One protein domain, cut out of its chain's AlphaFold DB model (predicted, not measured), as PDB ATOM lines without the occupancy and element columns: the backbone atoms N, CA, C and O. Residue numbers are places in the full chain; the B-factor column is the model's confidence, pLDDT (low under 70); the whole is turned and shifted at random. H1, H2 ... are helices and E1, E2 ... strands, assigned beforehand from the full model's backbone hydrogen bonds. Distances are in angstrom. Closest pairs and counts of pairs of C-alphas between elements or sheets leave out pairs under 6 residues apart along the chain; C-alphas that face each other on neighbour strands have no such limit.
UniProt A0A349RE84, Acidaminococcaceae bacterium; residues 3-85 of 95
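What this domain is: This is residues 3 to 85 of the 95 residues of a protein of Acidaminococcaceae bacterium (UniProt A0A349RE84). A small body is built round a parallel pair of strands, E1 and E2, with H3 packed on them and H2 beside H3, while H4 leads away as an arm whose residues 74 to 83, with 84 and 85, stick out. At the other end of the long axis lies the short H1, after residues 3 to 16, a long stretch with no named element. The 83 printed residues run H1, H2, E1, H3, E2, H4, a mixed class of helices and strands. The whole is only just loose, close to compact, with a radius of gyration of the C-alphas of 14.6 A, and only just elongated, spanning 49 by 32 by 25 A.

Where its parts are: H1, residues 17 to 20, begins at C-alpha 17 (134.712, -13.304, -24.982). H2 is residues 24 to 33, 14.3 A long. E1, residues 38 to 43, measures 16.0 A. H3 is residues 48 to 55, 10.4 A long. E2, residues 59 to 65, measures 15.9 A. H4, residues 71 to 83, is 18.4 A long and ends at C-alpha 83 (99.502, -24.214, -4.495).

How they stand to each other: E1 and E2 are parallel at 17 degrees, with N 39 and O 59 2.8 A apart, within hydrogen-bond range. E1, H3 and E2 form a strand-helix-strand unit, two parallel strands joined through a helix, with a right-handed crossover. The closest C-alphas of H3 and E2 are Ala 49 and Asn 62, 5.5 A. H2 and H3 touch at Ile 28 and Ala 52, 6.8 A between C-alphas, at a steep tilt of 55 degrees, the same way. H1 and H2 only just touch, only at the corner, with 3 pairs of C-alphas within 8 A, the closest Val 18 and Thr 27, 7.4 A. The closest C-alphas of E2 and H4 are Ala 63 and Ser 72, 6.7 A. Every O i to N i+4 pair is within hydrogen-bond range in H2, H3 and H4; H1 is too short for one.

The domain as a whole: The C-alphas farthest apart, Lys 20 and Gly 85, are 49.7 A apart. The printed part has no cut, and the five links between named elements are tight. Residues 13 to 22 are under pLDDT 70.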
ATOM      1  N   TYR A   3     117.698 -10.581  -3.097       76.44
ATOM      2  CA  TYR A   3     116.847 -10.957  -1.956       76.44
ATOM      3  C   TYR A   3     117.519 -11.894  -0.942       76.44
ATOM      4  O   TYR A   3     117.102 -11.938   0.206       76.44
ATOM      5  N   LEU A   4     118.547 -12.635  -1.362       85.50
ATOM      6  CA  LEU A   4     119.313 -13.552  -0.512       85.50
ATOM      7  C   LEU A   4     120.660 -12.950  -0.078       85.50
ATOM      8  O   LEU A   4     121.484 -13.660   0.481       85.50
ATOM      9  N   GLY A   5     120.906 -11.663  -0.362       87.38
ATOM     10  CA  GLY A   5     122.152 -10.976  -0.002       87.38
ATOM     11  C   GLY A   5     123.380 -11.384  -0.821       87.38
ATOM     12  O   GLY A   5     124.490 -11.040  -0.442       87.38
ATOM     13  N   ALA A   6     123.200 -12.110  -1.928       88.62
ATOM     14  CA  ALA A   6     124.313 -12.530  -2.774       88.62
ATOM     15  C   ALA A   6     124.772 -11.405  -3.710       88.62
ATOM     16  O   ALA A   6     123.938 -10.767  -4.371       88.62
ATOM     17  N   ASP A   7     126.089 -11.255  -3.839       89.06
ATOM     18  CA  ASP A   7     126.710 -10.463  -4.894       89.06
ATOM     19  C   ASP A   7     126.524 -11.163  -6.243       89.06
ATOM     20  O   ASP A   7     126.777 -12.358  -6.395       89.06
ATOM     21  N   VAL A   8     126.015 -10.427  -7.234       89.00
ATOM     22  CA  VAL A   8     125.687 -10.984  -8.551       89.00
ATOM     23  C   VAL A   8     126.501 -10.289  -9.622       89.00
ATOM     24  O   VAL A   8     126.317  -9.098  -9.877       89.00
ATOM     25  N   VAL A   9     127.326 -11.070 -10.311       87.31
ATOM     26  CA  VAL A   9     127.999 -10.662 -11.542       87.31
ATOM     27  C   VAL A   9     127.225 -11.247 -12.719       87.31
ATOM     28  O   VAL A   9     127.119 -12.463 -12.859       87.31
ATOM     29  N   ASN A  10     126.651 -10.382 -13.557       85.94
ATOM     30  CA  ASN A  10     125.949 -10.812 -14.765       85.94
ATOM     31  C   ASN A  10     126.924 -10.858 -15.941       85.94
ATOM     32  O   ASN A  10     127.611  -9.875 -16.214       85.94
ATOM     33  N   ILE A  11     126.938 -11.979 -16.660       81.06
ATOM     34  CA  ILE A  11     127.760 -12.173 -17.854       81.06
ATOM     35  C   ILE A  11     126.824 -12.465 -19.021       81.06
ATOM     36  O   ILE A  11     126.122 -13.476 -19.028       81.06
ATOM     37  N   THR A  12     126.804 -11.575 -20.006       72.00
ATOM     38  CA  THR A  12     125.981 -11.732 -21.207       72.00
ATOM     39  C   THR A  12     126.843 -12.274 -22.339       72.00
ATOM     40  O   THR A  12     127.882 -11.704 -22.667       72.00
ATOM     41  N   THR A  13     126.415 -13.364 -22.975       63.19
ATOM     42  CA  THR A  13     127.179 -14.028 -24.046       63.19
ATOM     43  C   THR A  13     127.443 -13.118 -25.246       63.19
ATOM     44  O   THR A  13     128.512 -13.211 -25.838       63.19
ATOM     45  N   SER A  14     126.528 -12.191 -25.551       55.03
ATOM     46  CA  SER A  14     126.644 -11.204 -26.636       55.03
ATOM     47  C   SER A  14     127.722 -10.136 -26.420       55.03
ATOM     48  O   SER A  14     128.148  -9.510 -27.386       55.03
ATOM     49  N   THR A  15     128.181  -9.929 -25.183       51.25
ATOM     50  CA  THR A  15     129.256  -8.979 -24.842       51.25
ATOM     51  C   THR A  15     130.489  -9.659 -24.242       51.25
ATOM     52  O   THR A  15     131.497  -8.994 -24.011       51.25
ATOM     53  N   SER A  16     130.434 -10.971 -23.998       51.28
ATOM     54  CA  SER A  16     131.541 -11.749 -23.434       51.28
ATOM     55  C   SER A  16     132.447 -12.343 -24.519       51.28
ATOM     56  O   SER A  16     132.033 -12.540 -25.663       51.28
ATOM     57  N   SER A  17     133.674 -12.693 -24.138       50.16
ATOM     58  CA  SER A  17     134.712 -13.304 -24.982       50.16
ATOM     59  C   SER A  17     134.304 -14.588 -25.724       50.16
ATOM     60  O   SER A  17     135.020 -15.008 -26.630       50.16
ATOM     61  N   VAL A  18     133.125 -15.160 -25.448       53.44
ATOM     62  CA  VAL A  18     132.502 -16.235 -26.246       53.44
ATOM     63  C   VAL A  18     132.380 -15.845 -27.731       53.44
ATOM     64  O   VAL A  18     132.545 -16.689 -28.608       53.44
ATOM     65  N   VAL A  19     132.196 -14.555 -28.048       49.16
ATOM     66  CA  VAL A  19     132.160 -14.049 -29.439       49.16
ATOM     67  C   VAL A  19     133.534 -14.132 -30.133       49.16
ATOM     68  O   VAL A  19     133.609 -14.132 -31.360       49.16
ATOM     69  N   LYS A  20     134.632 -14.250 -29.374       50.09
ATOM     70  CA  LYS A  20     136.008 -14.365 -29.895       50.09
ATOM     71  C   LYS A  20     136.484 -15.813 -30.075       50.09
ATOM     72  O   LYS A  20     137.660 -16.021 -30.358       50.09
ATOM     73  N   GLY A  21     135.599 -16.803 -29.937       56.09
ATOM     74  CA  GLY A  21     135.956 -18.215 -30.104       56.09
ATOM     75  C   GLY A  21     136.620 -18.850 -28.880       56.09
ATOM     76  O   GLY A  21     137.246 -19.899 -29.014       56.09
ATOM     77  N   GLU A  22     136.488 -18.248 -27.691       64.19
ATOM     78  CA  GLU A  22     136.842 -18.931 -26.442       64.19
ATOM     79  C   GLU A  22     135.944 -20.151 -26.221       64.19
ATOM     80  O   GLU A  22     134.729 -20.117 -26.437       64.19
ATOM     81  N   CYS A  23     136.555 -21.243 -25.770       80.44
ATOM     82  CA  CYS A  23     135.830 -22.461 -25.464       80.44
ATOM     83  C   CYS A  23     134.990 -22.265 -24.194       80.44
ATOM     84  O   CYS A  23     135.422 -21.619 -23.240       80.44
ATOM     85  N   LEU A  24     133.817 -22.908 -24.134       83.44
ATOM     86  CA  LEU A  24     132.949 -22.927 -22.944       83.44
ATOM     87  C   LEU A  24     133.739 -23.255 -21.664       83.44
ATOM     88  O   LEU A  24     133.516 -22.650 -20.617       83.44
ATOM     89  N   ARG A  25     134.708 -24.174 -21.767       87.12
ATOM     90  CA  ARG A  25     135.633 -24.536 -20.689       87.12
ATOM     91  C   ARG A  25     136.394 -23.332 -20.132       87.12
ATOM     92  O   ARG A  25     136.426 -23.151 -18.919       87.12
ATOM     93  N   ASP A  26     136.986 -22.522 -21.001       86.81
ATOM     94  CA  ASP A  26     137.812 -21.378 -20.610       86.81
ATOM     95  C   ASP A  26     136.954 -20.283 -19.978       86.81
ATOM     96  O   ASP A  26     137.333 -19.703 -18.961       86.81
ATOM     97  N   THR A  27     135.742 -20.074 -20.505       86.25
ATOM     98  CA  THR A  27     134.759 -19.175 -19.891       86.25
ATOM     99  C   THR A  27     134.409 -19.633 -18.472       86.25
ATOM    100  O   THR A  27     134.469 -18.840 -17.535       86.25
ATOM    101  N   ILE A  28     134.106 -20.919 -18.275       89.31
ATOM    102  CA  ILE A  28     133.781 -21.480 -16.955       89.31
ATOM    103  C   ILE A  28     134.952 -21.318 -15.972       89.31
ATOM    104  O   ILE A  28     134.749 -20.896 -14.833       89.31
ATOM    105  N   LEU A  29     136.183 -21.615 -16.402       89.81
ATOM    106  CA  LEU A  29     137.380 -21.475 -15.565       89.81
ATOM    107  C   LEU A  29     137.688 -20.010 -15.230       89.81
ATOM    108  O   LEU A  29     138.123 -19.708 -14.117       89.81
ATOM    109  N   THR A  30     137.417 -19.096 -16.159       88.38
ATOM    110  CA  THR A  30     137.540 -17.653 -15.930       88.38
ATOM    111  C   THR A  30     136.553 -17.191 -14.863       88.38
ATOM    112  O   THR A  30     136.949 -16.518 -13.915       88.38
ATOM    113  N   VAL A  31     135.288 -17.616 -14.951       88.00
ATOM    114  CA  VAL A  31     134.261 -17.291 -13.947       88.00
ATOM    115  C   VAL A  31     134.598 -17.904 -12.589       88.00
ATOM    116  O   VAL A  31     134.492 -17.230 -11.568       88.00
ATOM    117  N   GLN A  32     135.089 -19.145 -12.553       88.62
ATOM    118  CA  GLN A  32     135.584 -19.757 -11.318       88.62
ATOM    119  C   GLN A  32     136.726 -18.945 -10.690       88.62
ATOM    120  O   GLN A  32     136.785 -18.806  -9.471       88.62
ATOM    121  N   SER A  33     137.627 -18.397 -11.508       89.69
ATOM    122  CA  SER A  33     138.767 -17.597 -11.038       89.69
ATOM    123  C   SER A  33     138.346 -16.262 -10.415       89.69
ATOM    124  O   SER A  33     139.132 -15.657  -9.693       89.69
ATOM    125  N   MET A  34     137.098 -15.830 -10.622       88.69
ATOM    126  CA  MET A  34     136.489 -14.708  -9.898       88.69
ATOM    127  C   MET A  34     136.038 -15.092  -8.476       88.69
ATOM    128  O   MET A  34     135.360 -14.302  -7.827       88.69
ATOM    129  N   CYS A  35     136.396 -16.290  -7.996       87.19
ATOM    130  CA  CYS A  35     136.048 -16.820  -6.675       87.19
ATOM    131  C   CYS A  35     134.533 -16.869  -6.419       87.19
ATOM    132  O   CYS A  35     134.077 -16.557  -5.324       87.19
ATOM    133  N   CYS A  36     133.745 -17.250  -7.427       89.38
ATOM    134  CA  CYS A  36     132.304 -17.430  -7.261       89.38
ATOM    135  C   CYS A  36     131.968 -18.738  -6.523       89.38
ATOM    136  O   CYS A  36     132.570 -19.780  -6.780       89.38
ATOM    137  N   ASP A  37     130.956 -18.700  -5.655       93.12
ATOM    138  CA  ASP A  37     130.450 -19.895  -4.960       93.12
ATOM    139  C   ASP A  37     129.498 -20.728  -5.832       93.12
ATOM    140  O   ASP A  37     129.424 -21.955  -5.720       93.12
ATOM    141  N   ALA A  38     128.761 -20.060  -6.723       93.38
ATOM    142  CA  ALA A  38     127.801 -20.684  -7.620       93.38
ATOM    143  C   ALA A  38     127.786 -20.008  -8.994       93.38
ATOM    144  O   ALA A  38     127.923 -18.790  -9.115       93.38
ATOM    145  N   ILE A  39     127.550 -20.813 -10.028       93.38
ATOM    146  CA  ILE A  39     127.396 -20.375 -11.413       93.38
ATOM    147  C   ILE A  39     126.005 -20.791 -11.882       93.38
ATOM    148  O   ILE A  39     125.691 -21.977 -11.980       93.38
ATOM    149  N   VAL A  40     125.170 -19.806 -12.204       93.56
ATOM    150  CA  VAL A  40     123.886 -20.030 -12.877       93.56
ATOM    151  C   VAL A  40     124.112 -19.850 -14.369       93.56
ATOM    152  O   VAL A  40     124.533 -18.775 -14.796       93.56
ATOM    153  N   MET A  41     123.841 -20.881 -15.166       91.62
ATOM    154  CA  MET A  41     124.119 -20.839 -16.602       91.62
ATOM    155  C   MET A  41     122.952 -21.334 -17.445       91.62
ATOM    156  O   MET A  41     122.228 -22.250 -17.060       91.62
ATOM    157  N   ARG A  42     122.820 -20.740 -18.631       91.56
ATOM    158  CA  ARG A  42     121.928 -21.185 -19.699       91.56
ATOM    159  C   ARG A  42     122.739 -21.310 -20.979       91.56
ATOM    160  O   ARG A  42     123.467 -20.382 -21.326       91.56
ATOM    161  N   HIS A  43     122.633 -22.441 -21.667       90.31
ATOM    162  CA  HIS A  43     123.448 -22.717 -22.848       90.31
ATOM    163  C   HIS A  43     122.640 -23.484 -23.910       90.31
ATOM    164  O   HIS A  43     121.830 -24.332 -23.554       90.31
ATOM    165  N   PRO A  44     122.816 -23.220 -25.218       88.25
ATOM    166  CA  PRO A  44     122.048 -23.908 -26.262       88.25
ATOM    167  C   PRO A  44     122.436 -25.383 -26.451       88.25
ATOM    168  O   PRO A  44     121.659 -26.146 -27.010       88.25
ATOM    169  N   ILE A  45     123.631 -25.780 -26.007       87.56
ATOM    170  CA  ILE A  45     124.119 -27.162 -26.120       87.56
ATOM    171  C   ILE A  45     123.613 -27.990 -24.936       87.56
ATOM    172  O   ILE A  45     123.808 -27.606 -23.782       87.56
ATOM    173  N   GLU A  46     123.019 -29.137 -25.242       90.94
ATOM    174  CA  GLU A  46     122.571 -30.137 -24.271       90.94
ATOM    175  C   GLU A  46     123.748 -30.683 -23.454       90.94
ATOM    176  O   GLU A  46     124.844 -30.911 -23.966       90.94
ATOM    177  N   GLY A  47     123.546 -30.869 -22.153       89.44
ATOM    178  CA  GLY A  47     124.579 -31.353 -21.242       89.44
ATOM    179  C   GLY A  47     125.641 -30.313 -20.875       89.44
ATOM    180  O   GLY A  47     126.543 -30.628 -20.101       89.44
ATOM    181  N   ALA A  48     125.545 -29.066 -21.348       91.56
ATOM    182  CA  ALA A  48     126.521 -28.018 -21.032       91.56
ATOM    183  C   ALA A  48     126.636 -27.738 -19.523       91.56
ATOM    184  O   ALA A  48     127.738 -27.523 -19.021       91.56
ATOM    185  N   ALA A  49     125.520 -27.789 -18.787       92.50
ATOM    186  CA  ALA A  49     125.529 -27.629 -17.332       92.50
ATOM    187  C   ALA A  49     126.223 -28.808 -16.623       92.50
ATOM    188  O   ALA A  49     126.983 -28.605 -15.680       92.50
ATOM    189  N   VAL A  50     126.017 -30.037 -17.111       93.75
ATOM    190  CA  VAL A  50     126.695 -31.237 -16.587       93.75
ATOM    191  C   VAL A  50     128.191 -31.175 -16.885       93.75
ATOM    192  O   VAL A  50     129.014 -31.451 -16.017       93.75
ATOM    193  N   TYR A  51     128.559 -30.759 -18.095       93.38
ATOM    194  CA  TYR A  51     129.949 -30.523 -18.462       93.38
ATOM    195  C   TYR A  51     130.602 -29.487 -17.541       93.38
ATOM    196  O   TYR A  51     131.676 -29.743 -17.002       93.38
ATOM    197  N   ALA A  52     129.938 -28.355 -17.297       92.56
ATOM    198  CA  ALA A  52     130.443 -27.331 -16.392       92.56
ATOM    199  C   ALA A  52     130.648 -27.854 -14.966       92.56
ATOM    200  O   ALA A  52     131.672 -27.550 -14.356       92.56
ATOM    201  N   ALA A  53     129.736 -28.695 -14.474       94.06
ATOM    202  CA  ALA A  53     129.846 -29.311 -13.152       94.06
ATOM    203  C   ALA A  53     131.045 -30.266 -13.034       94.06
ATOM    204  O   ALA A  53     131.600 -30.424 -11.952       94.06
ATOM    205  N   ASN A  54     131.478 -30.874 -14.142       94.50
ATOM    206  CA  ASN A  54     132.679 -31.714 -14.177       94.50
ATOM    207  C   ASN A  54     133.981 -30.905 -14.315       94.50
ATOM    208  O   ASN A  54     135.057 -31.408 -14.000       94.50
ATOM    209  N   VAL A  55     133.903 -29.677 -14.830       92.62
ATOM    210  CA  VAL A  55     135.071 -28.826 -15.112       92.62
ATOM    211  C   VAL A  55     135.401 -27.895 -13.948       92.62
ATOM    212  O   VAL A  55     136.576 -27.585 -13.736       92.62
ATOM    213  N   ALA A  56     134.388 -27.433 -13.216       92.50
ATOM    214  CA  ALA A  56     134.524 -26.392 -12.209       92.50
ATOM    215  C   ALA A  56     134.074 -26.847 -10.821       92.50
ATOM    216  O   ALA A  56     133.260 -27.748 -10.665       92.50
ATOM    217  N   LYS A  57     134.630 -26.195  -9.803       93.75
ATOM    218  CA  LYS A  57     134.343 -26.422  -8.384       93.75
ATOM    219  C   LYS A  57     133.065 -25.738  -7.869       93.75
ATOM    220  O   LYS A  57     132.442 -26.330  -6.990       93.75
ATOM    221  N   PRO A  58     132.686 -24.521  -8.322       94.38
ATOM    222  CA  PRO A  58     131.471 -23.858  -7.855       94.38
ATOM    223  C   PRO A  58     130.218 -24.682  -8.139       94.38
ATOM    224  O   PRO A  58     130.176 -25.472  -9.084       94.38
ATOM    225  N   VAL A  59     129.162 -24.450  -7.361       95.62
ATOM    226  CA  VAL A  59     127.869 -25.101  -7.598       95.62
ATOM    227  C   VAL A  59     127.308 -24.639  -8.940       95.62
ATOM    228  O   VAL A  59     127.082 -23.448  -9.148       95.62
ATOM    229  N   ILE A  60     127.043 -25.581  -9.843       95.62
ATOM    230  CA  ILE A  60     126.442 -25.275 -11.142       95.62
ATOM    231  C   ILE A  60     124.925 -25.408 -11.059       95.62
ATOM    232  O   ILE A  60     124.392 -26.460 -10.703       95.62
ATOM    233  N   ILE A  61     124.219 -24.345 -11.434       94.81
ATOM    234  CA  ILE A  61     122.760 -24.308 -11.512       94.81
ATOM    235  C   ILE A  61     122.360 -24.232 -12.985       94.81
ATOM    236  O   ILE A  61     122.631 -23.240 -13.670       94.81
ATOM    237  N   ASN A  62     121.686 -25.280 -13.462       94.12
ATOM    238  CA  ASN A  62     121.157 -25.337 -14.820       94.12
ATOM    239  C   ASN A  62     119.898 -24.460 -14.946       94.12
ATOM    240  O   ASN A  62     118.833 -24.811 -14.434       94.12
ATOM    241  N   ALA A  63     120.020 -23.337 -15.648       92.25
ATOM    242  CA  ALA A  63     118.912 -22.460 -16.026       92.25
ATOM    243  C   ALA A  63     118.398 -22.732 -17.457       92.25
ATOM    244  O   ALA A  63     117.699 -21.898 -18.028       92.25
ATOM    245  N   GLY A  64     118.770 -23.871 -18.048       91.44
ATOM    246  CA  GLY A  64     118.351 -24.343 -19.364       91.44
ATOM    247  C   GLY A  64     119.533 -24.819 -20.212       91.44
ATOM    248  O   GLY A  64     120.436 -24.027 -20.495       91.44
ATOM    249  N   ASP A  65     119.503 -26.070 -20.674       90.19
ATOM    250  CA  ASP A  65     120.480 -26.619 -21.621       90.19
ATOM    251  C   ASP A  65     119.805 -27.212 -22.867       90.19
ATOM    252  O   ASP A  65     119.264 -28.315 -22.844       90.19
ATOM    253  N   GLY A  66     119.830 -26.469 -23.976       87.38
ATOM    254  CA  GLY A  66     119.220 -26.897 -25.241       87.38
ATOM    255  C   GLY A  66     117.760 -27.342 -25.092       87.38
ATOM    256  O   GLY A  66     116.959 -26.654 -24.456       87.38
ATOM    257  N   ALA A  67     117.422 -28.494 -25.682       85.56
ATOM    258  CA  ALA A  67     116.128 -29.161 -25.519       85.56
ATOM    259  C   ALA A  67     116.130 -30.211 -24.389       85.56
ATOM    260  O   ALA A  67     115.149 -30.933 -24.221       85.56
ATOM    261  N   HIS A  68     117.219 -30.305 -23.619       89.50
ATOM    262  CA  HIS A  68     117.427 -31.374 -22.652       89.50
ATOM    263  C   HIS A  68     116.722 -31.098 -21.320       89.50
ATOM    264  O   HIS A  68     115.808 -31.839 -20.956       89.50
ATOM    265  N   ALA A  69     117.098 -30.045 -20.584       89.94
ATOM    266  CA  ALA A  69     116.484 -29.773 -19.288       89.94
ATOM    267  C   ALA A  69     116.346 -28.283 -18.955       89.94
ATOM    268  O   ALA A  69     117.185 -27.446 -19.280       89.94
ATOM    269  N   HIS A  70     115.286 -27.964 -18.206       93.25
ATOM    270  CA  HIS A  70     115.114 -26.677 -17.526       93.25
ATOM    271  C   HIS A  70     114.563 -26.896 -16.099       93.25
ATOM    272  O   HIS A  70     113.392 -26.614 -15.824       93.25
ATOM    273  N   PRO A  71     115.383 -27.410 -15.158       92.81
ATOM    274  CA  PRO A  71     114.901 -27.949 -13.880       92.81
ATOM    275  C   PRO A  71     114.125 -26.948 -13.023       92.81
ATOM    276  O   PRO A  71     113.098 -27.290 -12.443       92.81
ATOM    277  N   SER A  72     114.577 -25.692 -12.969       93.25
ATOM    278  CA  SER A  72     113.907 -24.641 -12.197       93.25
ATOM    279  C   SER A  72     112.500 -24.317 -12.709       93.25
ATOM    280  O   SER A  72     111.640 -23.977 -11.902       93.25
ATOM    281  N   GLN A  73     112.242 -24.479 -14.013       92.94
ATOM    282  CA  GLN A  73     110.910 -24.282 -14.589       92.94
ATOM    283  C   GLN A  73     109.997 -25.439 -14.187       92.94
ATOM    284  O   GLN A  73     108.918 -25.197 -13.665       92.94
ATOM    285  N   GLY A  74     110.474 -26.684 -14.293       90.69
ATOM    286  CA  GLY A  74     109.712 -27.843 -13.820       90.69
ATOM    287  C   GLY A  74     109.383 -27.770 -12.322       90.69
ATOM    288  O   GLY A  74     108.275 -28.110 -11.913       90.69
ATOM    289  N   LEU A  75     110.312 -27.275 -11.493       93.69
ATOM    290  CA  LEU A  75     110.061 -27.017 -10.069       93.69
ATOM    291  C   LEU A  75     108.999 -25.935  -9.850       93.69
ATOM    292  O   LEU A  75     108.135 -26.109  -8.991       93.69
ATOM    293  N   LEU A  76     109.042 -24.845 -10.617       94.38
ATOM    294  CA  LEU A  76     108.038 -23.782 -10.557       94.38
ATOM    295  C   LEU A  76     106.651 -24.287 -10.976       94.38
ATOM    296  O   LEU A  76     105.661 -23.982 -10.310       94.38
ATOM    297  N   ASP A  77     106.578 -25.093 -12.030       91.38
ATOM    298  CA  ASP A  77     105.327 -25.675 -12.509       91.38
ATOM    299  C   ASP A  77     104.738 -26.611 -11.441       91.38
ATOM    300  O   ASP A  77     103.576 -26.474 -11.054       91.38
ATOM    301  N   MET A  78     105.560 -27.498 -10.864       90.56
ATOM    302  CA  MET A  78     105.149 -28.372  -9.757       90.56
ATOM    303  C   MET A  78     104.699 -27.591  -8.518       90.56
ATOM    304  O   MET A  78     103.703 -27.952  -7.889       90.56
ATOM    305  N   PHE A  79     105.408 -26.517  -8.166       92.06
ATOM    306  CA  PHE A  79     105.019 -25.642  -7.064       92.06
ATOM    307  C   PHE A  79     103.655 -24.993  -7.328       92.06
ATOM    308  O   PHE A  79     102.780 -25.023  -6.465       92.06
ATOM    309  N   THR A  80     103.442 -24.492  -8.543       91.88
ATOM    310  CA  THR A  80     102.183 -23.860  -8.951       91.88
ATOM    311  C   THR A  80     101.011 -24.834  -8.848       91.88
ATOM    312  O   THR A  80      99.977 -24.485  -8.279       91.88
ATOM    313  N   LEU A  81     101.173 -26.073  -9.324       91.00
ATOM    314  CA  LEU A  81     100.148 -27.117  -9.203       91.00
ATOM    315  C   LEU A  81      99.807 -27.403  -7.737       91.00
ATOM    316  O   LEU A  81      98.632 -27.494  -7.375       91.00
ATOM    317  N   ARG A  82     100.830 -27.509  -6.883       90.12
ATOM    318  CA  ARG A  82     100.655 -27.767  -5.452       90.12
ATOM    319  C   ARG A  82      99.884 -26.645  -4.752       90.12
ATOM    320  O   ARG A  82      98.971 -26.950  -3.985       90.12
ATOM    321  N   GLU A  83     100.213 -25.385  -5.035       91.38
ATOM    322  CA  GLU A  83      99.502 -24.214  -4.495       91.38
ATOM    323  C   GLU A  83      98.039 -24.166  -4.955       91.38
ATOM    324  O   GLU A  83      97.150 -23.829  -4.178       91.38
ATOM    325  N   HIS A  84      97.753 -24.610  -6.183       89.31
ATOM    326  CA  HIS A  84      96.390 -24.691  -6.724       89.31
ATOM    327  C   HIS A  84      95.630 -25.963  -6.297       89.31
ATOM    328  O   HIS A  84      94.607 -26.318  -6.882       89.31
ATOM    329  N   GLY A  85      96.098 -26.654  -5.252       82.12
ATOM    330  CA  GLY A  85      95.366 -27.738  -4.593       82.12
ATOM    331  C   GLY A  85      95.700 -29.151  -5.076       82.12
ATOM    332  O   GLY A  85      95.175 -30.120  -4.517       82.12
TER     333      GLY A  85